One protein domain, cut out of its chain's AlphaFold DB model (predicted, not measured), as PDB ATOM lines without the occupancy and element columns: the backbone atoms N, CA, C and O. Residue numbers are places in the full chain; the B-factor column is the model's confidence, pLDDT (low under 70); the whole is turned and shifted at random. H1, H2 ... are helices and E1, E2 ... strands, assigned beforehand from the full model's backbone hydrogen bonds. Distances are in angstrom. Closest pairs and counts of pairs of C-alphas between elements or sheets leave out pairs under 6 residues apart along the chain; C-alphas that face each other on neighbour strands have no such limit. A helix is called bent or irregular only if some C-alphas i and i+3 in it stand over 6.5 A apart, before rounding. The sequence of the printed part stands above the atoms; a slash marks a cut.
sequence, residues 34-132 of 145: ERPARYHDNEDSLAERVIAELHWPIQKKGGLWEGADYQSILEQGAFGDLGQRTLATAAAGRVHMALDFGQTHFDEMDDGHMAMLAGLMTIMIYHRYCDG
ATOM      1  N   GLU A  34     176.818 252.208 151.203       91.25
ATOM      2  CA  GLU A  34     177.124 253.449 150.499       91.25
ATOM      3  C   GLU A  34     178.637 253.666 150.402       91.25
ATOM      4  O   GLU A  34     179.382 253.456 151.360       91.25
ATOM      5  N   ARG A  35     179.089 254.158 149.246       92.19
ATOM      6  CA  ARG A  35     180.467 254.610 149.080       92.19
ATOM      7  C   ARG A  35     180.701 255.847 149.961       92.19
ATOM      8  O   ARG A  35     180.078 256.881 149.704       92.19
ATOM      9  N   PRO A  36     181.627 255.809 150.933       89.06
ATOM     10  CA  PRO A  36     181.946 256.990 151.722       89.06
ATOM     11  C   PRO A  36     182.601 258.066 150.847       89.06
ATOM     12  O   PRO A  36     183.428 257.768 149.980       89.06
ATOM     13  N   ALA A  37     182.270 259.336 151.100       86.75
ATOM     14  CA  ALA A  37     182.883 260.470 150.401       86.75
ATOM     15  C   ALA A  37     184.403 260.528 150.639       86.75
ATOM     16  O   ALA A  37     185.170 260.859 149.733       86.75
ATOM     17  N   ARG A  38     184.840 260.168 151.852       86.31
ATOM     18  CA  ARG A  38     186.239 259.911 152.195       86.31
ATOM     19  C   ARG A  38     186.306 258.617 152.992       86.31
ATOM     20  O   ARG A  38     185.673 258.492 154.033       86.31
ATOM     21  N   TYR A  39     187.102 257.665 152.523       77.19
ATOM     22  CA  TYR A  39     187.100 256.306 153.074       77.19
ATOM     23  C   TYR A  39     187.581 256.200 154.535       77.19
ATOM     24  O   TYR A  39     187.306 255.197 155.182       77.19
ATOM     25  N   HIS A  40     188.246 257.230 155.073       86.19
ATOM     26  CA  HIS A  40     188.634 257.284 156.486       86.19
ATOM     27  C   HIS A  40     187.540 257.802 157.424       86.19
ATOM     28  O   HIS A  40     187.673 257.612 158.626       86.19
ATOM     29  N   ASP A  41     186.474 258.444 156.933       90.44
ATOM     30  CA  ASP A  41     185.503 259.121 157.811       90.44
ATOM     31  C   ASP A  41     184.785 258.122 158.743       90.44
ATOM     32  O   ASP A  41     184.553 258.392 159.924       90.44
ATOM     33  N   ASN A  42     184.476 256.929 158.231       93.81
ATOM     34  CA  ASN A  42     183.854 255.863 159.012       93.81
ATOM     35  C   ASN A  42     184.831 255.216 160.000       93.81
ATOM     36  O   ASN A  42     184.435 254.896 161.116       93.81
ATOM     37  N   GLU A  43     186.103 255.068 159.626       93.25
ATOM     38  CA  GLU A  43     187.142 254.570 160.534       93.25
ATOM     39  C   GLU A  43     187.415 255.577 161.669       93.25
ATOM     40  O   GLU A  43     187.503 255.201 162.837       93.25
ATOM     41  N   ASP A  44     187.454 256.871 161.340       94.88
ATOM     42  CA  ASP A  44     187.591 257.964 162.305       94.88
ATOM     43  C   ASP A  44     186.428 257.991 163.291       94.88
ATOM     44  O   ASP A  44     186.648 258.114 164.493       94.88
ATOM     45  N   SER A  45     185.201 257.800 162.802       94.69
ATOM     46  CA  SER A  45     184.010 257.747 163.653       94.69
ATOM     47  C   SER A  45     184.092 256.621 164.693       94.69
ATOM     48  O   SER A  45     183.632 256.790 165.821       94.69
ATOM     49  N   LEU A  46     184.686 255.471 164.346       95.81
ATOM     50  CA  LEU A  46     184.904 254.370 165.291       95.81
ATOM     51  C   LEU A  46     185.970 254.732 166.334       95.81
ATOM     52  O   LEU A  46     185.757 254.529 167.528       95.81
ATOM     53  N   ALA A  47     187.082 255.336 165.913       96.31
ATOM     54  CA  ALA A  47     188.126 255.791 166.831       96.31
ATOM     55  C   ALA A  47     187.632 256.890 167.792       96.31
ATOM     56  O   ALA A  47     187.955 256.886 168.982       96.31
ATOM     57  N   GLU A  48     186.794 257.805 167.310       96.44
ATOM     58  CA  GLU A  48     186.168 258.841 168.132       96.44
ATOM     59  C   GLU A  48     185.244 258.250 169.206       96.44
ATOM     60  O   GLU A  48     185.240 258.738 170.339       96.44
ATOM     61  N   ARG A  49     184.521 257.159 168.910       96.12
ATOM     62  CA  ARG A  49     183.731 256.429 169.921       96.12
ATOM     63  C   ARG A  49     184.609 255.815 171.000       96.12
ATOM     64  O   ARG A  49     184.281 255.925 172.176       96.12
ATOM     65  N   VAL A  50     185.751 255.236 170.631       97.12
ATOM     66  CA  VAL A  50     186.713 254.703 171.609       97.12
ATOM     67  C   VAL A  50     187.180 255.796 172.577       97.12
ATOM     68  O   VAL A  50     187.274 255.556 173.782       97.12
ATOM     69  N   ILE A  51     187.417 257.015 172.088       97.19
ATOM     70  CA  ILE A  51     187.731 258.157 172.958       97.19
ATOM     71  C   ILE A  51     186.533 258.509 173.846       97.19
ATOM     72  O   ILE A  51     186.694 258.659 175.055       97.19
ATOM     73  N   ALA A  52     185.349 258.663 173.255       96.44
ATOM     74  CA  ALA A  52     184.169 259.164 173.952       96.44
ATOM     75  C   ALA A  52     183.626 258.194 175.015       96.44
ATOM     76  O   ALA A  52     183.150 258.631 176.061       96.44
ATOM     77  N   GLU A  53     183.688 256.890 174.753       96.06
ATOM     78  CA  GLU A  53     183.041 255.863 175.572       96.06
ATOM     79  C   GLU A  53     184.051 255.115 176.446       96.06
ATOM     80  O   GLU A  53     183.829 254.921 177.643       96.06
ATOM     81  N   LEU A  54     185.201 254.742 175.878       96.75
ATOM     82  CA  LEU A  54     186.218 253.938 176.563       96.75
ATOM     83  C   LEU A  54     187.359 254.779 177.138       96.75
ATOM     84  O   LEU A  54     188.159 254.264 177.918       96.75
ATOM     85  N   HIS A  55     187.421 256.070 176.796       97.12
ATOM     86  CA  HIS A  55     188.419 257.019 177.293       97.12
ATOM     87  C   HIS A  55     189.863 256.570 177.027       97.12
ATOM     88  O   HIS A  55     190.768 256.854 177.818       97.12
ATOM     89  N   TRP A  56     190.102 255.851 175.923       97.81
ATOM     90  CA  TRP A  56     191.462 255.445 175.577       97.81
ATOM     91  C   TRP A  56     192.322 256.671 175.244       97.81
ATOM     92  O   TRP A  56     191.840 257.615 174.615       97.81
ATOM     93  N   PRO A  57     193.617 256.658 175.602       97.19
ATOM     94  CA  PRO A  57     194.531 257.768 175.356       97.19
ATOM     95  C   PRO A  57     195.052 257.774 173.906       97.19
ATOM     96  O   PRO A  57     196.262 257.827 173.678       97.19
ATOM     97  N   ILE A  58     194.148 257.701 172.926       97.31
ATOM     98  CA  ILE A  58     194.473 257.734 171.495       97.31
ATOM     99  C   ILE A  58     194.280 259.133 170.909       97.31
ATOM    100  O   ILE A  58     193.511 259.946 171.419       97.31
ATOM    101  N   GLN A  59     194.991 259.431 169.827       96.75
ATOM    102  CA  GLN A  59     194.883 260.714 169.129       96.75
ATOM    103  C   GLN A  59     195.255 260.577 167.658       96.75
ATOM    104  O   GLN A  59     196.092 259.747 167.301       96.75
ATOM    105  N   LYS A  60     194.693 261.438 166.809       95.25
ATOM    106  CA  LYS A  60     195.023 261.469 165.386       95.25
ATOM    107  C   LYS A  60     196.190 262.423 165.111       95.25
ATOM    108  O   LYS A  60     196.076 263.625 165.351       95.25
ATOM    109  N   LYS A  61     197.303 261.918 164.573       93.69
ATOM    110  CA  LYS A  61     198.464 262.711 164.128       93.69
ATOM    111  C   LYS A  61     198.825 262.379 162.689       93.69
ATOM    112  O   LYS A  61     198.977 261.223 162.321       93.69
ATOM    113  N   GLY A  62     198.954 263.409 161.850       88.00
ATOM    114  CA  GLY A  62     199.370 263.227 160.452       88.00
ATOM    115  C   GLY A  62     198.445 262.325 159.624       88.00
ATOM    116  O   GLY A  62     198.895 261.744 158.646       88.00
ATOM    117  N   GLY A  63     197.173 262.186 160.013       85.69
ATOM    118  CA  GLY A  63     196.219 261.286 159.355       85.69
ATOM    119  C   GLY A  63     196.127 259.886 159.966       85.69
ATOM    120  O   GLY A  63     195.215 259.154 159.603       85.69
ATOM    121  N   LEU A  64     196.997 259.541 160.919       88.62
ATOM    122  CA  LEU A  64     197.052 258.230 161.565       88.62
ATOM    123  C   LEU A  64     196.596 258.313 163.020       88.62
ATOM    124  O   LEU A  64     196.856 259.304 163.703       88.62
ATOM    125  N   TRP A  65     195.939 257.262 163.498       94.44
ATOM    126  CA  TRP A  65     195.602 257.113 164.909       94.44
ATOM    127  C   TRP A  65     196.786 256.510 165.668       94.44
ATOM    128  O   TRP A  65     197.310 255.465 165.297       94.44
ATOM    129  N   GLU A  66     197.222 257.193 166.723       95.81
ATOM    130  CA  GLU A  66     198.318 256.778 167.600       95.81
ATOM    131  C   GLU A  66     197.801 256.480 169.010       95.81
ATOM    132  O   GLU A  66     196.839 257.096 169.468       95.81
ATOM    133  N   GLY A  67     198.506 255.602 169.731       96.12
ATOM    134  CA  GLY A  67     198.253 255.284 171.144       96.12
ATOM    135  C   GLY A  67     197.753 253.858 171.386       96.12
ATOM    136  O   GLY A  67     197.874 253.366 172.504       96.12
ATOM    137  N   ALA A  68     197.264 253.181 170.347       96.44
ATOM    138  CA  ALA A  68     196.900 251.768 170.361       96.44
ATOM    139  C   ALA A  68     197.025 251.171 168.950       96.44
ATOM    140  O   ALA A  68     197.208 251.907 167.977       96.44
ATOM    141  N   ASP A  69     196.939 249.844 168.855       95.19
ATOM    142  CA  ASP A  69     196.831 249.154 167.571       95.19
ATOM    143  C   ASP A  69     195.553 249.581 166.831       95.19
ATOM    144  O   ASP A  69     194.487 249.710 167.438       95.19
ATOM    145  N   TYR A  70     195.655 249.812 165.519       94.31
ATOM    146  CA  TYR A  70     194.545 250.372 164.754       94.31
ATOM    147  C   TYR A  70     193.363 249.408 164.643       94.31
ATOM    148  O   TYR A  70     192.222 249.848 164.760       94.31
ATOM    149  N   GLN A  71     193.602 248.101 164.497       94.38
ATOM    150  CA  GLN A  71     192.515 247.121 164.455       94.38
ATOM    151  C   GLN A  71     191.808 247.043 165.806       94.38
ATOM    152  O   GLN A  71     190.582 247.046 165.840       94.38
ATOM    153  N   SER A  72     192.554 247.090 166.917       96.50
ATOM    154  CA  SER A  72     191.958 247.178 168.256       96.50
ATOM    155  C   SER A  72     191.106 248.437 168.447       96.50
ATOM    156  O   SER A  72     190.054 248.366 169.073       96.50
ATOM    157  N   ILE A  73     191.514 249.588 167.900       97.19
ATOM    158  CA  ILE A  73     190.694 250.811 167.938       97.19
ATOM    159  C   ILE A  73     189.373 250.594 167.184       97.19
ATOM    160  O   ILE A  73     188.306 250.913 167.707       97.19
ATOM    161  N   LEU A  74     189.426 250.048 165.968       96.94
ATOM    162  CA  LEU A  74     188.228 249.843 165.149       96.94
ATOM    163  C   LEU A  74     187.288 248.790 165.744       96.94
ATOM    164  O   LEU A  74     186.079 249.011 165.771       96.94
ATOM    165  N   GLU A  75     187.837 247.688 166.257       97.25
ATOM    166  CA  GLU A  75     187.089 246.638 166.952       97.25
ATOM    167  C   GLU A  75     186.333 247.225 168.144       97.25
ATOM    168  O   GLU A  75     185.108 247.165 168.223       97.25
ATOM    169  N   GLN A  76     187.051 247.896 169.043       97.06
ATOM    170  CA  GLN A  76     186.457 248.407 170.272       97.06
ATOM    171  C   GLN A  76     185.432 249.517 169.998       97.06
ATOM    172  O   GLN A  76     184.385 249.567 170.643       97.06
ATOM    173  N   GLY A  77     185.671 250.364 168.990       95.94
ATOM    174  CA  GLY A  77     184.730 251.408 168.571       95.94
ATOM    175  C   GLY A  77     183.445 250.879 167.927       95.94
ATOM    176  O   GLY A  77     182.443 251.599 167.848       95.94
ATOM    177  N   ALA A  78     183.450 249.626 167.470       95.62
ATOM    178  CA  ALA A  78     182.336 249.026 166.752       95.62
ATOM    179  C   ALA A  78     181.354 248.242 167.641       95.62
ATOM    180  O   ALA A  78     180.316 247.811 167.141       95.62
ATOM    181  N   PHE A  79     181.593 248.084 168.949       90.75
ATOM    182  CA  PHE A  79     180.620 247.420 169.839       90.75
ATOM    183  C   PHE A  79     179.282 248.180 169.945       90.75
ATOM    184  O   PHE A  79     178.250 247.580 170.232       90.75
ATOM    185  N   GLY A  80     179.273 249.485 169.655       85.44
ATOM    186  CA  GLY A  80     178.061 250.303 169.508       85.44
ATOM    187  C   GLY A  80     177.552 250.448 168.064       85.44
ATOM    188  O   GLY A  80     176.621 251.215 167.810       85.44
ATOM    189  N   ASP A  81     178.170 249.776 167.087       90.62
ATOM    190  CA  ASP A  81     177.809 249.880 165.671       90.62
ATOM    191  C   ASP A  81     176.619 248.978 165.322       90.62
ATOM    192  O   ASP A  81     176.765 247.832 164.902       90.62
ATOM    193  N   LEU A  82     175.410 249.512 165.511       87.88
ATOM    194  CA  LEU A  82     174.161 248.791 165.265       87.88
ATOM    195  C   LEU A  82     174.084 248.242 163.834       87.88
ATOM    196  O   LEU A  82     173.973 249.002 162.867       87.88
ATOM    197  N   GLY A  83     174.069 246.912 163.728       88.88
ATOM    198  CA  GLY A  83     174.048 246.204 162.450       88.88
ATOM    199  C   GLY A  83     175.330 246.382 161.641       88.88
ATOM    200  O   GLY A  83     175.281 246.233 160.428       88.88
ATOM    201  N   GLN A  84     176.449 246.742 162.277       94.50
ATOM    202  CA  GLN A  84     177.775 246.847 161.657       94.50
ATOM    203  C   GLN A  84     177.838 247.834 160.480       94.50
ATOM    204  O   GLN A  84     178.630 247.669 159.553       94.50
ATOM    205  N   ARG A  85     176.962 248.849 160.470       94.75
ATOM    206  CA  ARG A  85     176.835 249.771 159.335       94.75
ATOM    207  C   ARG A  85     178.087 250.614 159.151       94.75
ATOM    208  O   ARG A  85     178.534 250.785 158.023       94.75
ATOM    209  N   THR A  86     178.657 251.143 160.231       95.50
ATOM    210  CA  THR A  86     179.877 251.949 160.151       95.50
ATOM    211  C   THR A  86     181.060 251.109 159.660       95.50
ATOM    212  O   THR A  86     181.788 251.579 158.784       95.50
ATOM    213  N   LEU A  87     181.211 249.872 160.144       95.88
ATOM    214  CA  LEU A  87     182.222 248.926 159.654       95.88
ATOM    215  C   LEU A  87     182.030 248.588 158.170       95.88
ATOM    216  O   LEU A  87     182.985 248.670 157.398       95.88
ATOM    217  N   ALA A  88     180.804 248.268 157.754       97.06
ATOM    218  CA  ALA A  88     180.504 247.919 156.368       97.06
ATOM    219  C   ALA A  88     180.781 249.086 155.407       97.06
ATOM    220  O   ALA A  88     181.395 248.890 154.361       97.06
ATOM    221  N   THR A  89     180.426 250.319 155.784       96.75
ATOM    222  CA  THR A  89     180.767 251.516 155.000       96.75
ATOM    223  C   THR A  89     182.280 251.768 154.952       96.75
ATOM    224  O   THR A  89     182.802 252.132 153.897       96.75
ATOM    225  N   ALA A  90     183.015 251.548 156.051       95.56
ATOM    226  CA  ALA A  90     184.478 251.647 156.049       95.56
ATOM    227  C   ALA A  90     185.104 250.631 155.074       95.56
ATOM    228  O   ALA A  90     185.950 250.990 154.251       95.56
ATOM    229  N   ALA A  91     184.630 249.384 155.103       96.81
ATOM    230  CA  ALA A  91     185.073 248.329 154.198       96.81
ATOM    231  C   ALA A  91     184.708 248.633 152.734       96.81
ATOM    232  O   ALA A  91     185.562 248.510 151.854       96.81
ATOM    233  N   ALA A  92     183.500 249.140 152.468       96.50
ATOM    234  CA  ALA A  92     183.082 249.584 151.136       96.50
ATOM    235  C   ALA A  92     183.995 250.694 150.592       96.50
ATOM    236  O   ALA A  92     184.354 250.692 149.416       96.50
ATOM    237  N   GLY A  93     184.456 251.608 151.452       94.44
ATOM    238  CA  GLY A  93     185.465 252.604 151.093       94.44
ATOM    239  C   GLY A  93     186.779 251.992 150.590       94.44
ATOM    240  O   GLY A  93     187.354 252.500 149.626       94.44
ATOM    241  N   ARG A  94     187.235 250.885 151.194       94.19
ATOM    242  CA  ARG A  94     188.438 250.149 150.760       94.19
ATOM    243  C   ARG A  94     188.225 249.455 149.416       94.19
ATOM    244  O   ARG A  94     189.085 249.577 148.547       94.19
ATOM    245  N   VAL A  95     187.073 248.809 149.228       95.25
ATOM    246  CA  VAL A  95     186.697 248.159 147.960       95.25
ATOM    247  C   VAL A  95     186.601 249.184 146.831       95.25
ATOM    248  O   VAL A  95     187.215 249.010 145.784       95.25
ATOM    249  N   HIS A  96     185.898 250.298 147.040       94.62
ATOM    250  CA  HIS A  96     185.777 251.333 146.015       94.62
ATOM    251  C   HIS A  96     187.114 251.979 145.657       94.62
ATOM    252  O   HIS A  96     187.324 252.295 144.491       94.62
ATOM    253  N   MET A  97     188.023 252.144 146.623       92.88
ATOM    254  CA  MET A  97     189.372 252.623 146.328       92.88
ATOM    255  C   MET A  97     190.120 251.648 145.413       92.88
ATOM    256  O   MET A  97     190.687 252.075 144.414       92.88
ATOM    257  N   ALA A  98     190.083 250.346 145.711       94.12
ATOM    258  CA  ALA A  98     190.689 249.322 144.858       94.12
ATOM    259  C   ALA A  98     190.110 249.356 143.431       94.12
ATOM    260  O   ALA A  98     190.856 249.419 142.452       94.12
ATOM    261  N   LEU A  99     188.780 249.435 143.315       94.56
ATOM    262  CA  LEU A  99     188.090 249.528 142.027       94.56
ATOM    263  C   LEU A  99     188.467 250.792 141.240       94.56
ATOM    264  O   LEU A  99     188.655 250.712 140.026       94.56
ATOM    265  N   ASP A 100     188.623 251.943 141.901       93.81
ATOM    266  CA  ASP A 100     189.075 253.184 141.257       93.81
ATOM    267  C   ASP A 100     190.492 253.047 140.663       93.81
ATOM    268  O   ASP A 100     190.814 253.696 139.665       93.81
ATOM    269  N   PHE A 101     191.330 252.183 141.246       94.06
ATOM    270  CA  PHE A 101     192.660 251.835 140.737       94.06
ATOM    271  C   PHE A 101     192.662 250.641 139.767       94.06
ATOM    272  O   PHE A 101     193.729 250.227 139.312       94.06
ATOM    273  N   GLY A 102     191.492 250.104 139.406       95.81
ATOM    274  CA  GLY A 102     191.362 248.962 138.499       95.81
ATOM    275  C   GLY A 102     191.748 247.615 139.116       95.81
ATOM    276  O   GLY A 102     191.951 246.659 138.373       95.81
ATOM    277  N   GLN A 103     191.852 247.537 140.444       96.31
ATOM    278  CA  GLN A 103     192.086 246.303 141.194       96.31
ATOM    279  C   GLN A 103     190.726 245.651 141.454       96.31
ATOM    280  O   GLN A 103     189.916 246.158 142.231       96.31
ATOM    281  N   THR A 104     190.444 244.566 140.740       95.06
ATOM    282  CA  THR A 104     189.132 243.897 140.748       95.06
ATOM    283  C   THR A 104     189.109 242.634 141.598       95.06
ATOM    284  O   THR A 104     188.028 242.147 141.925       95.06
ATOM    285  N   HIS A 105     190.281 242.141 141.991       93.62
ATOM    286  CA  HIS A 105     190.433 241.010 142.896       93.62
ATOM    287  C   HIS A 105     191.085 241.442 144.210       93.62
ATOM    288  O   HIS A 105     191.860 242.397 144.268       93.62
ATOM    289  N   PHE A 106     190.757 240.726 145.284       92.44
ATOM    290  CA  PHE A 106     191.244 241.023 146.631       92.44
ATOM    291  C   PHE A 106     192.780 240.993 146.721       92.44
ATOM    292  O   PHE A 106     193.377 241.836 147.379       92.44
ATOM    293  N   ASP A 107     193.417 240.056 146.022       93.62
ATOM    294  CA  ASP A 107     194.869 239.866 145.957       93.62
ATOM    295  C   ASP A 107     195.591 240.851 145.020       93.62
ATOM    296  O   ASP A 107     196.820 240.907 145.012       93.62
ATOM    297  N   GLU A 108     194.849 241.657 144.256       95.56
ATOM    298  CA  GLU A 108     195.395 242.761 143.454       95.56
ATOM    299  C   GLU A 108     195.483 244.073 144.248       95.56
ATOM    300  O   GLU A 108     196.106 245.032 143.780       95.56
ATOM    301  N   MET A 109     194.834 244.145 145.416       95.62
ATOM    302  CA  MET A 109     194.799 245.339 146.257       95.62
ATOM    303  C   MET A 109     196.193 245.695 146.787       95.62
ATOM    304  O   MET A 109     197.016 244.825 147.057       95.62
ATOM    305  N   ASP A 110     196.449 246.991 146.998       93.31
ATOM    306  CA  ASP A 110     197.632 247.422 147.754       93.31
ATOM    307  C   ASP A 110     197.636 246.798 149.163       93.31
ATOM    308  O   ASP A 110     196.586 246.755 149.813       93.31
ATOM    309  N   ASP A 111     198.806 246.370 149.651       93.50
ATOM    310  CA  ASP A 111     198.970 245.642 150.919       93.50
ATOM    311  C   ASP A 111     198.267 246.328 152.098       93.50
ATOM    312  O   ASP A 111     197.638 245.667 152.928       93.50
ATOM    313  N   GLY A 112     198.330 247.663 152.170       90.94
ATOM    314  CA  GLY A 112     197.687 248.426 153.236       90.94
ATOM    315  C   GLY A 112     196.164 248.386 153.139       90.94
ATOM    316  O   GLY A 112     195.478 248.208 154.145       90.94
ATOM    317  N   HIS A 113     195.611 248.520 151.933       92.00
ATOM    318  CA  HIS A 113     194.168 248.430 151.711       92.00
ATOM    319  C   HIS A 113     193.642 247.002 151.887       92.00
ATOM    320  O   HIS A 113     192.589 246.829 152.504       92.00
ATOM    321  N   MET A 114     194.385 246.002 151.409       95.44
ATOM    322  CA  MET A 114     194.077 244.581 151.564       95.44
ATOM    323  C   MET A 114     194.032 244.187 153.044       95.44
ATOM    324  O   MET A 114     193.035 243.638 153.516       95.44
ATOM    325  N   ALA A 115     195.081 244.524 153.804       95.00
ATOM    326  CA  ALA A 115     195.164 244.215 155.229       95.00
ATOM    327  C   ALA A 115     194.049 244.898 156.035       95.00
ATOM    328  O   ALA A 115     193.472 244.292 156.939       95.00
ATOM    329  N   MET A 116     193.707 246.142 155.688       94.19
ATOM    330  CA  MET A 116     192.607 246.854 156.337       94.19
ATOM    331  C   MET A 116     191.242 246.251 156.015       94.19
ATOM    332  O   MET A 116     190.431 246.100 156.924       94.19
ATOM    333  N   LEU A 117     190.988 245.873 154.758       96.19
ATOM    334  CA  LEU A 117     189.740 245.215 154.378       96.19
ATOM    335  C   LEU A 117     189.580 243.869 155.104       96.19
ATOM    336  O   LEU A 117     188.539 243.634 155.712       96.19
ATOM    337  N   ALA A 118     190.632 243.040 155.139       96.62
ATOM    338  CA  ALA A 118     190.634 241.796 155.912       96.62
ATOM    339  C   ALA A 118     190.382 242.035 157.410       96.62
ATOM    340  O   ALA A 118     189.599 241.313 158.030       96.62
ATOM    341  N   GLY A 119     191.017 243.057 157.990       96.88
ATOM    342  CA  GLY A 119     190.831 243.430 159.392       96.88
ATOM    343  C   GLY A 119     189.388 243.823 159.704       96.88
ATOM    344  O   GLY A 119     188.802 243.297 160.644       96.88
ATOM    345  N   LEU A 120     188.784 244.681 158.878       97.00
ATOM    346  CA  LEU A 120     187.385 245.095 159.022       97.00
ATOM    347  C   LEU A 120     186.428 243.901 158.923       97.00
ATOM    348  O   LEU A 120     185.562 243.746 159.780       97.00
ATOM    349  N   MET A 121     186.618 243.021 157.938       97.69
ATOM    350  CA  MET A 121     185.799 241.811 157.791       97.69
ATOM    351  C   MET A 121     185.958 240.867 158.989       97.69
ATOM    352  O   MET A 121     184.975 240.316 159.475       97.69
ATOM    353  N   THR A 122     187.174 240.726 159.520       97.06
ATOM    354  CA  THR A 122     187.440 239.909 160.716       97.06
ATOM    355  C   THR A 122     186.735 240.473 161.948       97.06
ATOM    356  O   THR A 122     186.100 239.720 162.684       97.06
ATOM    357  N   ILE A 123     186.784 241.794 162.145       97.69
ATOM    358  CA  ILE A 123     186.054 242.479 163.221       97.69
ATOM    359  C   ILE A 123     184.546 242.244 163.068       97.69
ATOM    360  O   ILE A 123     183.868 241.928 164.044       97.69
ATOM    361  N   MET A 124     184.018 242.340 161.843       97.75
ATOM    362  CA  MET A 124     182.604 242.068 161.578       97.75
ATOM    363  C   MET A 124     182.225 240.623 161.943       97.75
ATOM    364  O   MET A 124     181.230 240.418 162.638       97.75
ATOM    365  N   ILE A 125     183.024 239.621 161.563       96.31
ATOM    366  CA  ILE A 125     182.792 238.219 161.963       96.31
ATOM    367  C   ILE A 125     182.812 238.085 163.490       96.31
ATOM    368  O   ILE A 125     181.899 237.506 164.080       96.31
ATOM    369  N   TYR A 126     183.831 238.652 164.140       95.88
ATOM    370  CA  TYR A 126     183.993 238.580 165.589       95.88
ATOM    371  C   TYR A 126     182.794 239.178 166.335       95.88
ATOM    372  O   TYR A 126     182.265 238.560 167.257       95.88
ATOM    373  N   HIS A 127     182.305 240.338 165.898       96.00
ATOM    374  CA  HIS A 127     181.164 241.002 166.528       96.00
ATOM    375  C   HIS A 127     179.879 240.185 166.379       96.00
ATOM    376  O   HIS A 127     179.173 240.015 167.371       96.00
ATOM    377  N   ARG A 128     179.623 239.609 165.192       95.00
ATOM    378  CA  ARG A 128     178.469 238.716 164.969       95.00
ATOM    379  C   ARG A 128     178.531 237.488 165.869       95.00
ATOM    380  O   ARG A 128     177.520 237.030 166.400       95.00
ATOM    381  N   TYR A 129     179.728 236.938 166.062       93.75
ATOM    382  CA  TYR A 129     179.924 235.821 166.977       93.75
ATOM    383  C   TYR A 129     179.649 236.223 168.436       93.75
ATOM    384  O   TYR A 129     178.964 235.503 169.159       93.75
ATOM    385  N   CYS A 130     180.136 237.389 168.870       92.62
ATOM    386  CA  CYS A 130     179.960 237.874 170.238       92.62
ATOM    387  C   CYS A 130     178.523 238.288 170.585       92.62
ATOM    388  O   CYS A 130     178.108 238.089 171.727       92.62
ATOM    389  N   ASP A 131     177.774 238.868 169.646       92.00
ATOM    390  CA  ASP A 131     176.395 239.316 169.876       92.00
ATOM    391  C   ASP A 131     175.333 238.242 169.569       92.00
ATOM    392  O   ASP A 131     174.142 238.454 169.812       92.00
ATOM    393  N   GLY A 132     175.764 237.070 169.088       92.12
ATOM    394  CA  GLY A 132     174.902 235.935 168.766       92.12
ATOM    395  C   GLY A 132     174.153 236.065 167.437       92.12
ATOM    396  O   GLY A 132     173.259 235.260 167.181       92.12
TER     397      GLY A 132
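This is residues 34 to 132 of the 145 residues of an uncharacterized protein of Mesorhizobium sp. 131-2-5 (UniProt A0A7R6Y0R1). Two long helices, H3 and H4, lie side by side as a helical hairpin; H1 packs on H3, the short H2 on H4, and a small strand hairpin, E1 and E2, sits beside H1. The printed part has 99 residues, with H1, E1, E2 (antiparallel), H2, H3, H4 in order, mostly helix. It is compact, radius of gyration of the C-alphas 13.3 A, spanning 40 by 37 by 21 A.

H1, residues 41 to 54, begins at C-alpha 41 (185.503, 259.121, 157.811). E1 is 59 to 61, E2 64 to 66, H2 70 to 77. H3, 82 to 100, 28.6 A, is irregular: C-alphas 83 and 86 are 8.5 A apart. H4, 111 to 131, 30.1 A, ends at C-alpha 131 (176.395, 239.316, 169.876).

H1 touches H2, closest C-alphas Leu 46 and Gly 77, 4.4 A. N 59 and O 66 of E1 and E2 are within hydrogen-bond range, 3.0 A. H3 touches H4, closest C-alphas Ala 91 and Leu 117, 5.6 A, at a shallow tilt of 18 degrees, opposite ways. O i to N i+4 pairs are within range throughout H1, H2, H4; in H3, 13 of 15.

The printed part has no cut and no long link; no printed residue is under 70 in pLDDT.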